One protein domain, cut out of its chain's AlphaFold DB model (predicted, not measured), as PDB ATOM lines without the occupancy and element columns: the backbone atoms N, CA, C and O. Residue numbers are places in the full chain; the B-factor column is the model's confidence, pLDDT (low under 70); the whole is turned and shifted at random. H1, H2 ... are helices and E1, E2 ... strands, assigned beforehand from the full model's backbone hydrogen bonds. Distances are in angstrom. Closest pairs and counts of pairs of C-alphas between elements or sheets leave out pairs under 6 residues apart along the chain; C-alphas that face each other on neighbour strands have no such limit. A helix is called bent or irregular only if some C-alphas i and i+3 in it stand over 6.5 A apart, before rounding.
ATOM      1  N   VAL A 129      76.397 205.311  28.802       95.31
ATOM      2  CA  VAL A 129      77.573 205.145  29.652       95.31
ATOM      3  C   VAL A 129      78.204 206.502  29.945       95.31
ATOM      4  O   VAL A 129      78.016 207.481  29.216       95.31
ATOM      5  N   CYS A 130      78.966 206.570  31.030       96.56
ATOM      6  CA  CYS A 130      79.879 207.665  31.307       96.56
ATOM      7  C   CYS A 130      81.254 207.311  30.748       96.56
ATOM      8  O   CYS A 130      81.925 206.424  31.273       96.56
ATOM      9  N   TYR A 131      81.700 208.029  29.722       97.25
ATOM     10  CA  TYR A 131      83.036 207.814  29.167       97.25
ATOM     11  C   TYR A 131      84.145 208.315  30.093       97.25
ATOM     12  O   TYR A 131      85.278 207.840  30.053       97.25
ATOM     13  N   GLY A 132      83.816 209.304  30.921       97.06
ATOM     14  CA  GLY A 132      84.704 209.903  31.903       97.06
ATOM     15  C   GLY A 132      84.648 211.420  31.890       97.06
ATOM     16  O   GLY A 132      83.684 212.013  31.403       97.06
ATOM     17  N   MET A 133      85.691 212.042  32.439       96.69
ATOM     18  CA  MET A 133      85.818 213.493  32.532       96.69
ATOM     19  C   MET A 133      87.094 214.023  31.876       96.69
ATOM     20  O   MET A 133      88.170 213.440  32.009       96.69
ATOM     21  N   ILE A 134      86.995 215.176  31.223       96.75
ATOM     22  CA  ILE A 134      88.144 216.021  30.895       96.75
ATOM     23  C   ILE A 134      88.396 216.899  32.122       96.75
ATOM     24  O   ILE A 134      87.561 217.733  32.472       96.75
ATOM     25  N   HIS A 135      89.520 216.671  32.798       95.69
ATOM     26  CA  HIS A 135      89.791 217.269  34.105       95.69
ATOM     27  C   HIS A 135      90.337 218.702  34.001       95.69
ATOM     28  O   HIS A 135      91.227 218.965  33.189       95.69
ATOM     29  N   LYS A 136      89.869 219.601  34.878       94.25
ATOM     30  CA  LYS A 136      90.371 220.979  35.068       94.25
ATOM     31  C   LYS A 136      90.464 221.793  33.777       94.25
ATOM     32  O   LYS A 136      91.483 222.421  33.489       94.25
ATOM     33  N   VAL A 137      89.377 221.822  33.023       95.69
ATOM     34  CA  VAL A 137      89.236 222.684  31.854       95.69
ATOM     35  C   VAL A 137      89.091 224.140  32.296       95.69
ATOM     36  O   VAL A 137      88.270 224.466  33.155       95.69
ATOM     37  N   ASP A 138      89.891 225.018  31.693       95.38
ATOM     38  CA  ASP A 138      89.859 226.454  31.955       95.38
ATOM     39  C   ASP A 138      88.617 227.114  31.331       95.38
ATOM     40  O   ASP A 138      88.374 227.026  30.122       95.38
ATOM     41  N   VAL A 139      87.882 227.851  32.163       95.88
ATOM     42  CA  VAL A 139      86.695 228.634  31.808       95.88
ATOM     43  C   VAL A 139      86.995 230.102  32.050       95.88
ATOM     44  O   VAL A 139      87.233 230.518  33.185       95.88
ATOM     45  N   LYS A 140      86.962 230.911  30.995       95.88
ATOM     46  CA  LYS A 140      87.070 232.363  31.123       95.88
ATOM     47  C   LYS A 140      85.708 232.914  31.524       95.88
ATOM     48  O   LYS A 140      84.728 232.690  30.816       95.88
ATOM     49  N   LEU A 141      85.642 233.593  32.666       95.44
ATOM     50  CA  LEU A 141      84.390 234.179  33.140       95.44
ATOM     51  C   LEU A 141      83.966 235.340  32.232       95.44
ATOM     52  O   LEU A 141      84.801 235.999  31.607       95.44
ATOM     53  N   MET A 142      82.664 235.601  32.166       93.94
ATOM     54  CA  MET A 142      82.091 236.690  31.373       93.94
ATOM     55  C   MET A 142      80.876 237.314  32.067       93.94
ATOM     56  O   MET A 142      80.214 236.660  32.860       93.94
ATOM     57  N   GLY A 143      80.576 238.578  31.760       92.06
ATOM     58  CA  GLY A 143      79.483 239.316  32.401       92.06
ATOM     59  C   GLY A 143      79.835 239.895  33.779       92.06
ATOM     60  O   GLY A 143      81.002 240.160  34.089       92.06
ATOM     61  N   ASP A 144      78.803 240.137  34.590       93.50
ATOM     62  CA  ASP A 144      78.932 240.717  35.929       93.50
ATOM     63  C   ASP A 144      79.299 239.652  36.975       93.50
ATOM     64  O   ASP A 144      78.516 238.754  37.295       93.50
ATOM     65  N   LEU A 145      80.493 239.795  37.556       93.25
ATOM     66  CA  LEU A 145      81.004 238.939  38.628       93.25
ATOM     67  C   LEU A 145      80.094 238.942  39.865       93.25
ATOM     68  O   LEU A 145      79.965 237.921  40.538       93.25
ATOM     69  N   THR A 146      79.421 240.055  40.147       93.12
ATOM     70  CA  THR A 146      78.514 240.197  41.293       93.12
ATOM     71  C   THR A 146      77.252 239.359  41.097       93.12
ATOM     72  O   THR A 146      76.845 238.616  41.997       93.12
ATOM     73  N   ALA A 147      76.670 239.404  39.895       93.69
ATOM     74  CA  ALA A 147      75.561 238.543  39.499       93.69
ATOM     75  C   ALA A 147      75.945 237.055  39.534       93.69
ATOM     76  O   ALA A 147      75.199 236.244  40.088       93.69
ATOM     77  N   ILE A 148      77.132 236.697  39.027       94.25
ATOM     78  CA  ILE A 148      77.655 235.322  39.088       94.25
ATOM     79  C   ILE A 148      77.791 234.864  40.544       94.25
ATOM     80  O   ILE A 148      77.297 233.792  40.897       94.25
ATOM     81  N   ALA A 149      78.398 235.676  41.415       92.50
ATOM     82  CA  ALA A 149      78.548 235.358  42.835       92.50
ATOM     83  C   ALA A 149      77.193 235.145  43.523       92.50
ATOM     84  O   ALA A 149      77.033 234.208  44.308       92.50
ATOM     85  N   LYS A 150      76.200 235.990  43.215       93.19
ATOM     86  CA  LYS A 150      74.837 235.854  43.740       93.19
ATOM     87  C   LYS A 150      74.202 234.540  43.287       93.19
ATOM     88  O   LYS A 150      73.675 233.815  44.130       93.19
ATOM     89  N   LYS A 151      74.311 234.188  42.003       92.12
ATOM     90  CA  LYS A 151      73.786 232.921  41.472       92.12
ATOM     91  C   LYS A 151      74.471 231.707  42.086       92.12
ATOM     92  O   LYS A 151      73.790 230.790  42.530       92.12
ATOM     93  N   LEU A 152      75.796 231.727  42.228       91.25
ATOM     94  CA  LEU A 152      76.537 230.643  42.879       91.25
ATOM     95  C   LEU A 152      76.127 230.425  44.343       91.25
ATOM     96  O   LEU A 152      76.240 229.305  44.831       91.25
ATOM     97  N   LYS A 153      75.661 231.464  45.048       88.75
ATOM     98  CA  LYS A 153      75.094 231.339  46.404       88.75
ATOM     99  C   LYS A 153      73.657 230.810  46.392       88.75
ATOM    100  O   LYS A 153      73.274 230.072  47.292       88.75
ATOM    101  N   GLN A 154      72.867 231.197  45.388       85.94
ATOM    102  CA  GLN A 154      71.468 230.782  45.227       85.94
ATOM    103  C   GLN A 154      71.319 229.328  44.791       85.94
ATOM    104  O   GLN A 154      70.329 228.686  45.142       85.94
ATOM    105  N   ILE A 155      72.308 228.786  44.080       75.62
ATOM    106  CA  ILE A 155      72.424 227.354  43.788       75.62
ATOM    107  C   ILE A 155      72.870 226.659  45.086       75.62
ATOM    108  O   ILE A 155      73.970 226.126  45.209       75.62
ATOM    109  N   GLY A 156      72.024 226.740  46.114       61.56
ATOM    110  CA  GLY A 156      72.261 226.171  47.431       61.56
ATOM    111  C   GLY A 156      72.334 224.640  47.386       61.56
ATOM    112  O   GLY A 156      72.146 224.025  46.333       61.56
ATOM    113  N   GLN A 171      80.629 220.886  47.501       78.06
ATOM    114  CA  GLN A 171      79.344 220.919  46.812       78.06
ATOM    115  C   GLN A 171      79.607 221.122  45.322       78.06
ATOM    116  O   GLN A 171      79.736 222.254  44.845       78.06
ATOM    117  N   GLN A 172      79.735 220.008  44.609       87.25
ATOM    118  CA  GLN A 172      79.828 219.989  43.163       87.25
ATOM    119  C   GLN A 172      78.493 220.446  42.576       87.25
ATOM    120  O   GLN A 172      77.416 220.054  43.032       87.25
ATOM    121  N   LYS A 173      78.579 221.314  41.578       89.62
ATOM    122  CA  LYS A 173      77.455 221.858  40.828       89.62
ATOM    123  C   LYS A 173      77.650 221.563  39.359       89.62
ATOM    124  O   LYS A 173      78.773 221.636  38.864       89.62
ATOM    125  N   THR A 174      76.538 221.271  38.700       92.62
ATOM    126  CA  THR A 174      76.493 221.004  37.267       92.62
ATOM    127  C   THR A 174      76.033 222.245  36.514       92.62
ATOM    128  O   THR A 174      75.110 222.945  36.938       92.62
ATOM    129  N   PHE A 175      76.674 222.494  35.383       95.00
ATOM    130  CA  PHE A 175      76.443 223.608  34.481       95.00
ATOM    131  C   PHE A 175      76.201 223.074  33.070       95.00
ATOM    132  O   PHE A 175      76.722 222.025  32.678       95.00
ATOM    133  N   ILE A 176      75.396 223.813  32.315       95.50
ATOM    134  CA  ILE A 176      75.047 223.494  30.935       95.50
ATOM    135  C   ILE A 176      76.233 223.859  30.042       95.50
ATOM    136  O   ILE A 176      76.818 224.931  30.202       95.50
ATOM    137  N   VAL A 177      76.563 222.972  29.104       96.50
ATOM    138  CA  VAL A 177      77.596 223.178  28.085       96.50
ATOM    139  C   VAL A 177      76.911 223.329  26.733       96.50
ATOM    140  O   VAL A 177      76.234 222.405  26.284       96.50
ATOM    141  N   THR A 178      77.099 224.474  26.080       93.94
ATOM    142  CA  THR A 178      76.458 224.780  24.795       93.94
ATOM    143  C   THR A 178      77.495 225.243  23.783       93.94
ATOM    144  O   THR A 178      78.320 226.107  24.076       93.94
ATOM    145  N   GLU A 179      77.453 224.697  22.573       93.62
ATOM    146  CA  GLU A 179      78.291 225.178  21.478       93.62
ATOM    147  C   GLU A 179      77.783 226.515  20.923       93.62
ATOM    148  O   GLU A 179      76.586 226.708  20.724       93.62
ATOM    149  N   GLN A 180      78.713 227.436  20.666       92.12
ATOM    150  CA  GLN A 180      78.480 228.689  19.955       92.12
ATOM    151  C   GLN A 180      79.445 228.803  18.762       92.12
ATOM    152  O   GLN A 180      80.488 228.137  18.747       92.12
ATOM    153  N   PRO A 181      79.162 229.676  17.772       89.50
ATOM    154  CA  PRO A 181      79.974 229.797  16.562       89.50
ATOM    155  C   PRO A 181      81.458 230.055  16.803       89.50
ATOM    156  O   PRO A 181      82.257 229.601  15.993       89.50
ATOM    157  N   ASP A 182      81.835 230.712  17.908       88.12
ATOM    158  CA  ASP A 182      83.222 231.097  18.216       88.12
ATOM    159  C   ASP A 182      83.822 230.384  19.434       88.12
ATOM    160  O   ASP A 182      85.032 230.160  19.472       88.12
ATOM    161  N   HIS A 183      83.001 229.953  20.390       92.62
ATOM    162  CA  HIS A 183      83.436 229.379  21.667       92.62
ATOM    163  C   HIS A 183      82.426 228.346  22.186       92.62
ATOM    164  O   HIS A 183      81.348 228.183  21.632       92.62
ATOM    165  N   ILE A 184      82.766 227.640  23.266       96.00
ATOM    166  CA  ILE A 184      81.807 226.799  23.996       96.00
ATOM    167  C   ILE A 184      81.399 227.558  25.249       96.00
ATOM    168  O   ILE A 184      82.262 227.953  26.029       96.00
ATOM    169  N   LEU A 185      80.103 227.772  25.424       96.38
ATOM    170  CA  LEU A 185      79.516 228.546  26.507       96.38
ATOM    171  C   LEU A 185      79.149 227.639  27.681       96.38
ATOM    172  O   LEU A 185      78.649 226.529  27.492       96.38
ATOM    173  N   LEU A 186      79.390 228.132  28.891       97.19
ATOM    174  CA  LEU A 186      78.927 227.527  30.127       97.19
ATOM    175  C   LEU A 186      77.851 228.405  30.750       97.19
ATOM    176  O   LEU A 186      78.053 229.605  30.982       97.19
ATOM    177  N   SER A 187      76.734 227.763  31.066       96.69
ATOM    178  CA  SER A 187      75.565 228.414  31.639       96.69
ATOM    179  C   SER A 187      75.115 227.740  32.924       96.69
ATOM    180  O   SER A 187      75.251 226.532  33.124       96.69
ATOM    181  N   PHE A 188      74.531 228.536  33.808       95.31
ATOM    182  CA  PHE A 188      73.764 228.036  34.937       95.31
ATOM    183  C   PHE A 188      72.568 227.191  34.456       95.31
ATOM    184  O   PHE A 188      72.149 227.325  33.304       95.31
ATOM    185  N   PRO A 189      71.976 226.341  35.320       92.38
ATOM    186  CA  PRO A 189      70.810 225.528  34.958       92.38
ATOM    187  C   PRO A 189      69.603 226.327  34.442       92.38
ATOM    188  O   PRO A 189      68.779 225.785  33.711       92.38
ATOM    189  N   ASP A 190      69.513 227.611  34.795       91.69
ATOM    190  CA  ASP A 190      68.501 228.554  34.305       91.69
ATOM    191  C   ASP A 190      68.818 229.141  32.913       91.69
ATOM    192  O   ASP A 190      68.123 230.039  32.448       91.69
ATOM    193  N   GLY A 191      69.879 228.664  32.254       92.69
ATOM    194  CA  GLY A 191      70.326 229.118  30.939       92.69
ATOM    195  C   GLY A 191      71.247 230.340  30.962       92.69
ATOM    196  O   GLY A 191      71.831 230.674  29.932       92.69
ATOM    197  N   THR A 192      71.450 230.983  32.116       95.25
ATOM    198  CA  THR A 192      72.254 232.212  32.191       95.25
ATOM    199  C   THR A 192      73.737 231.915  31.988       95.25
ATOM    200  O   THR A 192      74.307 231.165  32.784       95.25
ATOM    201  N   PRO A 193      74.395 232.520  30.987       95.69
ATOM    202  CA  PRO A 193      75.814 232.304  30.757       95.69
ATOM    203  C   PRO A 193      76.671 232.964  31.834       95.69
ATOM    204  O   PRO A 193      76.344 234.042  32.331       95.69
ATOM    205  N   PHE A 194      77.791 232.332  32.174       95.62
ATOM    206  CA  PHE A 194      78.767 232.901  33.112       95.62
ATOM    207  C   PHE A 194      80.218 232.774  32.649       95.62
ATOM    208  O   PHE A 194      81.108 233.394  33.235       95.62
ATOM    209  N   GLY A 195      80.483 231.995  31.604       95.94
ATOM    210  CA  GLY A 195      81.821 231.872  31.051       95.94
ATOM    211  C   GLY A 195      81.873 231.001  29.811       95.94
ATOM    212  O   GLY A 195      80.870 230.436  29.390       95.94
ATOM    213  N   TYR A 196      83.060 230.891  29.230       96.56
ATOM    214  CA  TYR A 196      83.300 230.099  28.030       96.56
ATOM    215  C   TYR A 196      84.639 229.364  28.085       96.56
ATOM    216  O   TYR A 196      85.584 229.793  28.753       96.56
ATOM    217  N   LEU A 197      84.728 228.251  27.362       95.25
ATOM    218  CA  LEU A 197      85.966 227.496  27.189       95.25
ATOM    219  C   LEU A 197      86.894 228.191  26.190       95.25
ATOM    220  O   LEU A 197      86.443 228.795  25.214       95.25
ATOM    221  N   ARG A 198      88.207 228.048  26.388       86.50
ATOM    222  CA  ARG A 198      89.212 228.540  25.430       86.50
ATOM    223  C   ARG A 198      89.102 227.838  24.068       86.50
ATOM    224  O   ARG A 198      88.678 226.685  23.978       86.50
ATOM    225  N   SER A 199      89.576 228.514  23.020       83.88
ATOM    226  CA  SER A 199      89.505 228.081  21.612       83.88
ATOM    227  C   SER A 199      90.017 226.658  21.356       83.88
ATOM    228  O   SER A 199      89.419 225.923  20.572       83.88
ATOM    229  N   HIS A 200      91.070 226.224  22.059       87.94
ATOM    230  CA  HIS A 200      91.597 224.859  21.942       87.94
ATOM    231  C   HIS A 200      90.536 223.782  22.242       87.94
ATOM    232  O   HIS A 200      90.470 222.772  21.541       87.94
ATOM    233  N   MET A 201      89.664 224.006  23.234       91.94
ATOM    234  CA  MET A 201      88.600 223.051  23.573       91.94
ATOM    235  C   MET A 201      87.503 222.997  22.531       91.94
ATOM    236  O   MET A 201      86.993 221.916  22.250       91.94
ATOM    237  N   LYS A 202      87.179 224.130  21.912       91.38
ATOM    238  CA  LYS A 202      86.183 224.164  20.848       91.38
ATOM    239  C   LYS A 202      86.551 223.213  19.717       91.38
ATOM    240  O   LYS A 202      85.788 222.311  19.400       91.38
ATOM    241  N   ASN A 203      87.765 223.326  19.188       90.44
ATOM    242  CA  ASN A 203      88.182 222.499  18.057       90.44
ATOM    243  C   ASN A 203      88.137 220.993  18.370       90.44
ATOM    244  O   ASN A 203      87.752 220.178  17.519       90.44
ATOM    245  N   ALA A 204      88.493 220.620  19.600       91.94
ATOM    246  CA  ALA A 204      88.414 219.241  20.048       91.94
ATOM    247  C   ALA A 204      86.959 218.745  20.130       91.94
ATOM    248  O   ALA A 204      86.654 217.663  19.609       91.94
ATOM    249  N   LEU A 205      86.070 219.557  20.712       95.06
ATOM    250  CA  LEU A 205      84.728 219.157  21.132       95.06
ATOM    251  C   LEU A 205      83.606 219.432  20.120       95.06
ATOM    252  O   LEU A 205      82.628 218.699  20.171       95.06
ATOM    253  N   THR A 206      83.730 220.378  19.181       91.06
ATOM    254  CA  THR A 206      82.668 220.758  18.212       91.06
ATOM    255  C   THR A 206      81.978 219.546  17.569       91.06
ATOM    256  O   THR A 206      80.792 219.312  17.754       91.06
ATOM    257  N   LYS A 207      82.743 218.642  16.938       91.56
ATOM    258  CA  LYS A 207      82.162 217.448  16.281       91.56
ATOM    259  C   LYS A 207      81.526 216.429  17.237       91.56
ATOM    260  O   LYS A 207      80.915 215.464  16.775       91.56
ATOM    261  N   LEU A 208      81.784 216.552  18.536       95.19
ATOM    262  CA  LEU A 208      81.161 215.729  19.568       95.19
ATOM    263  C   LEU A 208      79.909 216.418  20.119       95.19
ATOM    264  O   LEU A 208      78.906 215.739  20.308       95.19
ATOM    265  N   LEU A 209      79.944 217.736  20.317       93.62
ATOM    266  CA  LEU A 209      78.802 218.543  20.753       93.62
ATOM    267  C   LEU A 209      77.661 218.542  19.722       93.62
ATOM    268  O   LEU A 209      76.499 218.494  20.111       93.62
ATOM    269  N   ASP A 210      77.981 218.458  18.427       91.38
ATOM    270  CA  ASP A 210      76.996 218.303  17.345       91.38
ATOM    271  C   ASP A 210      76.207 216.973  17.390       91.38
ATOM    272  O   ASP A 210      75.193 216.802  16.702       91.38
ATOM    273  N   ARG A 211      76.666 215.976  18.157       92.56
ATOM    274  CA  ARG A 211      76.056 214.638  18.178       92.56
ATOM    275  C   ARG A 211      74.959 214.561  19.230       92.56
ATOM    276  O   ARG A 211      75.234 214.529  20.420       92.56
ATOM    277  N   LYS A 212      73.718 214.357  18.783       88.88
ATOM    278  CA  LYS A 212      72.525 214.219  19.648       88.88
ATOM    279  C   LYS A 212      72.602 213.096  20.693       88.88
ATOM    280  O   LYS A 212      71.911 213.163  21.699       88.88
ATOM    281  N   ASN A 213      73.427 212.079  20.450       91.75
ATOM    282  CA  ASN A 213      73.584 210.915  21.331       91.75
ATOM    283  C   ASN A 213      74.773 211.059  22.298       91.75
ATOM    284  O   ASN A 213      75.156 210.081  22.941       91.75
ATOM    285  N   LEU A 214      75.386 212.245  22.350       94.75
ATOM    286  CA  LEU A 214      76.399 212.613  23.328       94.75
ATOM    287  C   LEU A 214      75.859 213.730  24.219       94.75
ATOM    288  O   LEU A 214      75.185 214.646  23.755       94.75
ATOM    289  N   ALA A 215      76.182 213.656  25.505       94.00
ATOM    290  CA  ALA A 215      75.853 214.686  26.474       94.00
ATOM    291  C   ALA A 215      77.117 215.140  27.199       94.00
ATOM    292  O   ALA A 215      77.959 214.324  27.580       94.00
ATOM    293  N   PHE A 216      77.208 216.451  27.403       95.81
ATOM    294  CA  PHE A 216      78.291 217.097  28.127       95.81
ATOM    295  C   PHE A 216      77.732 217.813  29.347       95.81
ATOM    296  O   PHE A 216      76.753 218.551  29.256       95.81
ATOM    297  N   GLU A 217      78.380 217.612  30.485       93.94
ATOM    298  CA  GLU A 217      78.066 218.300  31.732       93.94
ATOM    299  C   GLU A 217      79.337 218.940  32.273       93.94
ATOM    300  O   GLU A 217      80.359 218.270  32.404       93.94
ATOM    301  N   ALA A 218      79.289 220.229  32.601       95.88
ATOM    302  CA  ALA A 218      80.385 220.874  33.311       95.88
ATOM    303  C   ALA A 218      80.132 220.768  34.813       95.88
ATOM    304  O   ALA A 218      79.078 221.179  35.288       95.88
ATOM    305  N   VAL A 219      81.088 220.240  35.565       94.69
ATOM    306  CA  VAL A 219      80.991 220.024  37.009       94.69
ATOM    307  C   VAL A 219      82.087 220.817  37.708       94.69
ATOM    308  O   VAL A 219      83.251 220.757  37.325       94.69
ATOM    309  N   ALA A 220      81.736 221.581  38.739       93.56
ATOM    310  CA  ALA A 220      82.721 222.274  39.564       93.56
ATOM    311  C   ALA A 220      82.228 222.511  40.986       93.56
ATOM    312  O   ALA A 220      81.030 222.587  41.247       93.56
ATOM    313  N   GLU A 221      83.163 222.679  41.917       91.62
ATOM    314  CA  GLU A 221      82.836 223.075  43.281       91.62
ATOM    315  C   GLU A 221      82.352 224.532  43.312       91.62
ATOM    316  O   GLU A 221      83.081 225.451  42.927       91.62
ATOM    317  N   ALA A 222      81.138 224.759  43.829       89.69
ATOM    318  CA  ALA A 222      80.566 226.104  43.932       89.69
ATOM    319  C   ALA A 222      81.493 227.067  44.685       89.69
ATOM    320  O   ALA A 222      81.668 228.210  44.270       89.69
ATOM    321  N   LYS A 223      82.120 226.590  45.766       90.25
ATOM    322  CA  LYS A 223      83.052 227.375  46.579       90.25
ATOM    323  C   LYS A 223      84.294 227.789  45.788       90.25
ATOM    324  O   LYS A 223      84.663 228.955  45.826       90.25
ATOM    325  N   ALA A 224      84.885 226.884  45.007       91.56
ATOM    326  CA  ALA A 224      86.047 227.207  44.178       91.56
ATOM    327  C   ALA A 224      85.717 228.260  43.102       91.56
ATOM    328  O   ALA A 224      86.522 229.159  42.831       91.56
ATOM    329  N   LEU A 225      84.514 228.193  42.519       92.69
ATOM    330  CA  LEU A 225      84.026 229.224  41.601       92.69
ATOM    331  C   LEU A 225      83.810 230.562  42.319       92.69
ATOM    332  O   LEU A 225      84.264 231.593  41.827       92.69
ATOM    333  N   GLN A 226      83.182 230.555  43.497       92.75
ATOM    334  CA  GLN A 226      82.985 231.761  44.308       92.75
ATOM    335  C   GLN A 226      84.318 232.407  44.698       92.75
ATOM    336  O   GLN A 226      84.457 233.621  44.568       92.75
ATOM    337  N   ASP A 227      85.312 231.617  45.103       92.94
ATOM    338  CA  ASP A 227      86.648 232.104  45.449       92.94
ATOM    339  C   ASP A 227      87.339 232.748  44.241       92.94
ATOM    340  O   ASP A 227      87.993 233.782  44.367       92.94
ATOM    341  N   THR A 228      87.178 232.156  43.054       94.31
ATOM    342  CA  THR A 228      87.703 232.715  41.800       94.31
ATOM    343  C   THR A 228      87.055 234.063  41.490       94.31
ATOM    344  O   THR A 228      87.750 235.029  41.177       94.31
ATOM    345  N   VAL A 229      85.730 234.145  41.628       93.69
ATOM    346  CA  VAL A 229      84.955 235.373  41.416       93.69
ATOM    347  C   VAL A 229      85.333 236.453  42.435       93.69
ATOM    348  O   VAL A 229      85.528 237.601  42.054       93.69
ATOM    349  N   ALA A 230      85.503 236.094  43.709       92.81
ATOM    350  CA  ALA A 230      85.865 237.026  44.777       92.81
ATOM    351  C   ALA A 230      87.288 237.589  44.626       92.81
ATOM    352  O   ALA A 230      87.541 238.738  44.978       92.81
ATOM    353  N   LYS A 231      88.225 236.790  44.097       93.25
ATOM    354  CA  LYS A 231      89.612 237.217  43.836       93.25
ATOM    355  C   LYS A 231      89.750 238.040  42.555       93.25
ATOM    356  O   LYS A 231      90.746 238.746  42.377       93.25
ATOM    357  N   ALA A 232      88.793 237.935  41.639       92.06
ATOM    358  CA  ALA A 232      88.858 238.601  40.353       92.06
ATOM    359  C   ALA A 232      88.623 240.112  40.488       92.06
ATOM    360  O   ALA A 232      87.579 240.567  40.940       92.06
ATOM    361  N   ARG A 233      89.587 240.910  40.013       86.62
ATOM    362  CA  ARG A 233      89.447 242.377  39.927       86.62
ATOM    363  C   ARG A 233      88.682 242.821  38.678       86.62
ATOM    364  O   ARG A 233      88.115 243.906  38.657       86.62
ATOM    365  N   LYS A 234      88.731 242.011  37.617       88.88
ATOM    366  CA  LYS A 234      88.074 242.234  36.323       88.88
ATOM    367  C   LYS A 234      87.666 240.890  35.736       88.88
ATOM    368  O   LYS A 234      88.437 239.933  35.809       88.88
ATOM    369  N   THR A 235      86.505 240.841  35.093       85.25
ATOM    370  CA  THR A 235      85.967 239.610  34.500       85.25
ATOM    371  C   THR A 235      86.887 239.026  33.426       85.25
ATOM    372  O   THR A 235      87.139 237.827  33.412       85.25
ATOM    373  N   SER A 236      87.475 239.871  32.571       79.81
ATOM    374  CA  SER A 236      88.306 239.444  31.435       79.81
ATOM    375  C   SER A 236      89.595 238.702  31.813       79.81
ATOM    376  O   SER A 236      90.169 238.031  30.957       79.81
ATOM    377  N   GLY A 237      90.051 238.803  33.065       81.19
ATOM    378  CA  GLY A 237      91.222 238.082  33.576       81.19
ATOM    379  C   GLY A 237      90.882 236.890  34.472       81.19
ATOM    380  O   GLY A 237      91.788 236.194  34.921       81.19
ATOM    381  N   ALA A 238      89.601 236.662  34.765       93.06
ATOM    382  CA  ALA A 238      89.179 235.629  35.697       93.06
ATOM    383  C   ALA A 238      89.026 234.283  34.981       93.06
ATOM    384  O   ALA A 238      88.228 234.145  34.050       93.06
ATOM    385  N   VAL A 239      89.790 233.287  35.433       94.94
ATOM    386  CA  VAL A 239      89.756 231.922  34.902       94.94
ATOM    387  C   VAL A 239      89.373 230.966  36.020       94.94
ATOM    388  O   VAL A 239      90.095 230.826  37.005       94.94
ATOM    389  N   ALA A 240      88.229 230.320  35.851       94.81
ATOM    390  CA  ALA A 240      87.767 229.228  36.689       94.81
ATOM    391  C   ALA A 240      88.161 227.879  36.079       94.81
ATOM    392  O   ALA A 240      88.496 227.796  34.898       94.81
ATOM    393  N   ARG A 241      88.095 226.811  36.876       95.38
ATOM    394  CA  ARG A 241      88.324 225.437  36.414       95.38
ATOM    395  C   ARG A 241      87.093 224.585  36.657       95.38
ATOM    396  O   ARG A 241      86.510 224.652  37.738       95.38
ATOM    397  N   VAL A 242      86.742 223.784  35.660       95.88
ATOM    398  CA  VAL A 242      85.624 222.838  35.700       95.88
ATOM    399  C   VAL A 242      86.073 221.489  35.153       95.88
ATOM    400  O   VAL A 242      87.009 221.417  34.360       95.88
ATOM    401  N   ASP A 243      85.383 220.429  35.531       96.31
ATOM    402  CA  ASP A 243      85.521 219.113  34.923       96.31
ATOM    403  C   ASP A 243      84.404 218.920  33.896       96.31
ATOM    404  O   ASP A 243      83.249 219.225  34.176       96.31
ATOM    405  N   LEU A 244      84.724 218.441  32.693       96.81
ATOM    406  CA  LEU A 244      83.719 218.175  31.658       96.81
ATOM    407  C   LEU A 244      83.444 216.685  31.569       96.81
ATOM    408  O   LEU A 244      84.298 215.925  31.121       96.81
ATOM    409  N   TYR A 245      82.253 216.279  31.964       96.88
ATOM    410  CA  TYR A 245      81.816 214.898  31.945       96.88
ATOM    411  C   TYR A 245      81.194 214.592  30.592       96.88
ATOM    412  O   TYR A 245      80.409 215.389  30.075       96.88
ATOM    413  N   VAL A 246      81.538 213.435  30.035       97.25
ATOM    414  CA  VAL A 246      81.074 213.006  28.718       97.25
ATOM    415  C   VAL A 246      80.271 211.724  28.866       97.25
ATOM    416  O   VAL A 246      80.754 210.731  29.415       97.25
ATOM    417  N   TYR A 247      79.050 211.745  28.348       96.50
ATOM    418  CA  TYR A 247      78.126 210.618  28.365       96.50
ATOM    419  C   TYR A 247      77.607 210.327  26.963       96.50
ATOM    420  O   TYR A 247      77.577 211.212  26.106       96.50
ATOM    421  N   GLY A 248      77.151 209.102  26.731       95.69
ATOM    422  CA  GLY A 248      76.452 208.745  25.503       95.69
ATOM    423  C   GLY A 248      76.241 207.248  25.353       95.69
ATOM    424  O   GLY A 248      76.599 206.476  26.235       95.69
ATOM    425  N   SER A 249      75.666 206.838  24.224       94.88
ATOM    426  CA  SER A 249      75.479 205.416  23.900       94.88
ATOM    427  C   SER A 249      76.818 204.692  23.818       94.88
ATOM    428  O   SER A 249      77.656 205.096  23.019       94.88
ATOM    429  N   ARG A 250      76.967 203.568  24.530       94.00
ATOM    430  CA  ARG A 250      78.156 202.691  24.506       94.00
ATOM    431  C   ARG A 250      78.787 202.503  23.112       94.00
ATOM    432  O   ARG A 250      80.003 202.550  22.964       94.00
ATOM    433  N   ARG A 251      77.965 202.390  22.061       92.50
ATOM    434  CA  ARG A 251      78.395 202.222  20.655       92.50
ATOM    435  C   ARG A 251      79.261 203.373  20.117       92.50
ATOM    436  O   ARG A 251      79.987 203.193  19.143       92.50
ATOM    437  N   LEU A 252      79.182 204.560  20.716       94.50
ATOM    438  CA  LEU A 252      79.979 205.729  20.339       94.50
ATOM    439  C   LEU A 252      81.318 205.817  21.081       94.50
ATOM    440  O   LEU A 252      82.095 206.717  20.759       94.50
ATOM    441  N   ALA A 253      81.621 204.894  22.004       94.50
ATOM    442  CA  ALA A 253      82.888 204.868  22.734       94.50
ATOM    443  C   ALA A 253      84.115 204.982  21.800       94.50
ATOM    444  O   ALA A 253      84.900 205.911  22.007       94.50
ATOM    445  N   PRO A 254      84.256 204.188  20.713       94.00
ATOM    446  CA  PRO A 254      85.425 204.291  19.831       94.00
ATOM    447  C   PRO A 254      85.539 205.667  19.164       94.00
ATOM    448  O   PRO A 254      86.606 206.269  19.120       94.00
ATOM    449  N   VAL A 255      84.408 206.227  18.719       94.88
ATOM    450  CA  VAL A 255      84.360 207.537  18.052       94.88
ATOM    451  C   VAL A 255      84.774 208.664  19.000       94.88
ATOM    452  O   VAL A 255      85.482 209.588  18.593       94.88
ATOM    453  N   VAL A 256      84.319 208.609  20.255       96.56
ATOM    454  CA  VAL A 256      84.700 209.572  21.298       96.56
ATOM    455  C   VAL A 256      86.188 209.430  21.617       96.56
ATOM    456  O   VAL A 256      86.897 210.438  21.619       96.56
ATOM    457  N   GLY A 257      86.658 208.196  21.819       96.25
ATOM    458  CA  GLY A 257      88.055 207.886  22.121       96.25
ATOM    459  C   GLY A 257      89.017 208.391  21.046       96.25
ATOM    460  O   GLY A 257      89.905 209.195  21.331       96.25
ATOM    461  N   ASP A 258      88.789 208.017  19.788       95.19
ATOM    462  CA  ASP A 258      89.623 208.425  18.652       95.19
ATOM    463  C   ASP A 258      89.670 209.946  18.495       95.19
ATOM    464  O   ASP A 258      90.727 210.550  18.265       95.19
ATOM    465  N   ARG A 259      88.508 210.599  18.628       95.31
ATOM    466  CA  ARG A 259      88.404 212.050  18.481       95.31
ATOM    467  C   ARG A 259      89.192 212.770  19.566       95.31
ATOM    468  O   ARG A 259      89.932 213.694  19.232       95.31
ATOM    469  N   LEU A 260      89.025 212.386  20.829       96.31
ATOM    470  CA  LEU A 260      89.719 213.024  21.947       96.31
ATOM    471  C   LEU A 260      91.224 212.724  21.906       96.31
ATOM    472  O   LEU A 260      92.027 213.654  22.013       96.31
ATOM    473  N   SER A 261      91.606 211.483  21.598       95.31
ATOM    474  CA  SER A 261      93.005 211.064  21.426       95.31
ATOM    475  C   SER A 261      93.725 211.864  20.337       95.31
ATOM    476  O   SER A 261      94.850 212.319  20.543       95.31
ATOM    477  N   LYS A 262      93.061 212.145  19.204       95.31
ATOM    478  CA  LYS A 262      93.606 213.006  18.133       95.31
ATOM    479  C   LYS A 262      93.963 214.415  18.620       95.31
ATOM    480  O   LYS A 262      94.898 215.025  18.105       95.31
ATOM    481  N   TRP A 263      93.233 214.926  19.608       94.69
ATOM    482  CA  TRP A 263      93.481 216.220  20.248       94.69
ATOM    483  C   TRP A 263      94.319 216.109  21.528       94.69
ATOM    484  O   TRP A 263      94.448 217.089  22.259       94.69
ATOM    485  N   LYS A 264      94.917 214.937  21.790       94.56
ATOM    486  CA  LYS A 264      95.698 214.634  23.000       94.56
ATOM    487  C   LYS A 264      94.902 214.862  24.294       94.56
ATOM    488  O   LYS A 264      95.470 215.245  25.315       94.56
TER     489      LYS A 264
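This is residues 129 to 156 and 171 to 264 of the 287 residues of an uncharacterized protein of Verticillium dahliae (UniProt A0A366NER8). A closed barrel of six antiparallel strands has four helices outside it: H1 and H3 side by side near one end of the long axis, H4 near the other end, and H2 on the barrel's wall touching H4. The long paired strands E1 and E6 run along much of the length. The printed part has 122 residues, with elements in the order E1 H1 E2 E3 E4 H2 E5 H3 E6 H4. Round the ring run E1 E4 E3 E2 E5 E6 and back to E1. The class is mixed, helices and strands; the whole is compact, with a radius of gyration of the C-alphas of 14.5 A, and elongated, spanning 43 by 27 by 21 A.

E1, residues 129 to 141, begins at C-alpha 129 (77.573, 205.145, 29.652), is 30.0 A long and bends by 64 degrees at residue 136. H1 is residues 145 to 154, 14.2 A. E2, residues 172 to 179, 22.4 A, E3, residues 184 to 187, 10.0 A, and E4, residues 193 to 197, 11.8 A, form a meander, each strand the antiparallel neighbour of the one before. H2, residues 199 to 209, 14.4 A, is irregular, with C-alphas 204 and 207 7.5 A apart. E5 is residues 214 to 221, 23.4 A, and H3 residues 222 to 231, 14.3 A. E6, residues 239 to 249, is 32.1 A long. H4, residues 250 to 262, 19.6 A, is irregular, with C-alphas 251 and 254 7.4 A apart; it ends at C-alpha 262 (93.606, 213.006, 18.133).

In the barrel, N 140 and O 196 of E1 and E4 are 2.9 A apart, within hydrogen-bond range, as are N 197 and O 184 of E4 and E3, 2.8 A. E2 is staggered, pairing with E3 at N 176 and O 187, 2.8 A, and with E5 at N 175 and O 218, 2.7 A. E5 and E6 pair at N 219 and O 243, 2.8 A; E6 and E1 close the ring at N 139 and O 240, 2.8 A. H3 is over E6, at a height of 8.5 A over the sheet. H1 touches H3, opposite ways at a shallow tilt of 24 degrees, closest at the C-alphas of Ala 149 and Gln 226, 5.9 A. H4 touches H2 with residues 256 to 260 alone, closest at the C-alphas of Leu 260 and Ala 204, 6.6 A. Every O i to N i+4 pair is within hydrogen-bond range in H1 and H3, but 4 of 7 in H2 and 7 of 9 in H4.

The two C-alphas farthest apart, of Arg 233 and Arg 251, are 45.9 A apart. Residues 157 to 170 are not printed, and C-alphas 156 and 171 are 8.8 A apart across the cut. Of the links printed whole, none is long. Mean pLDDT of the printed part is 92.8; residue 156 alone is under 70.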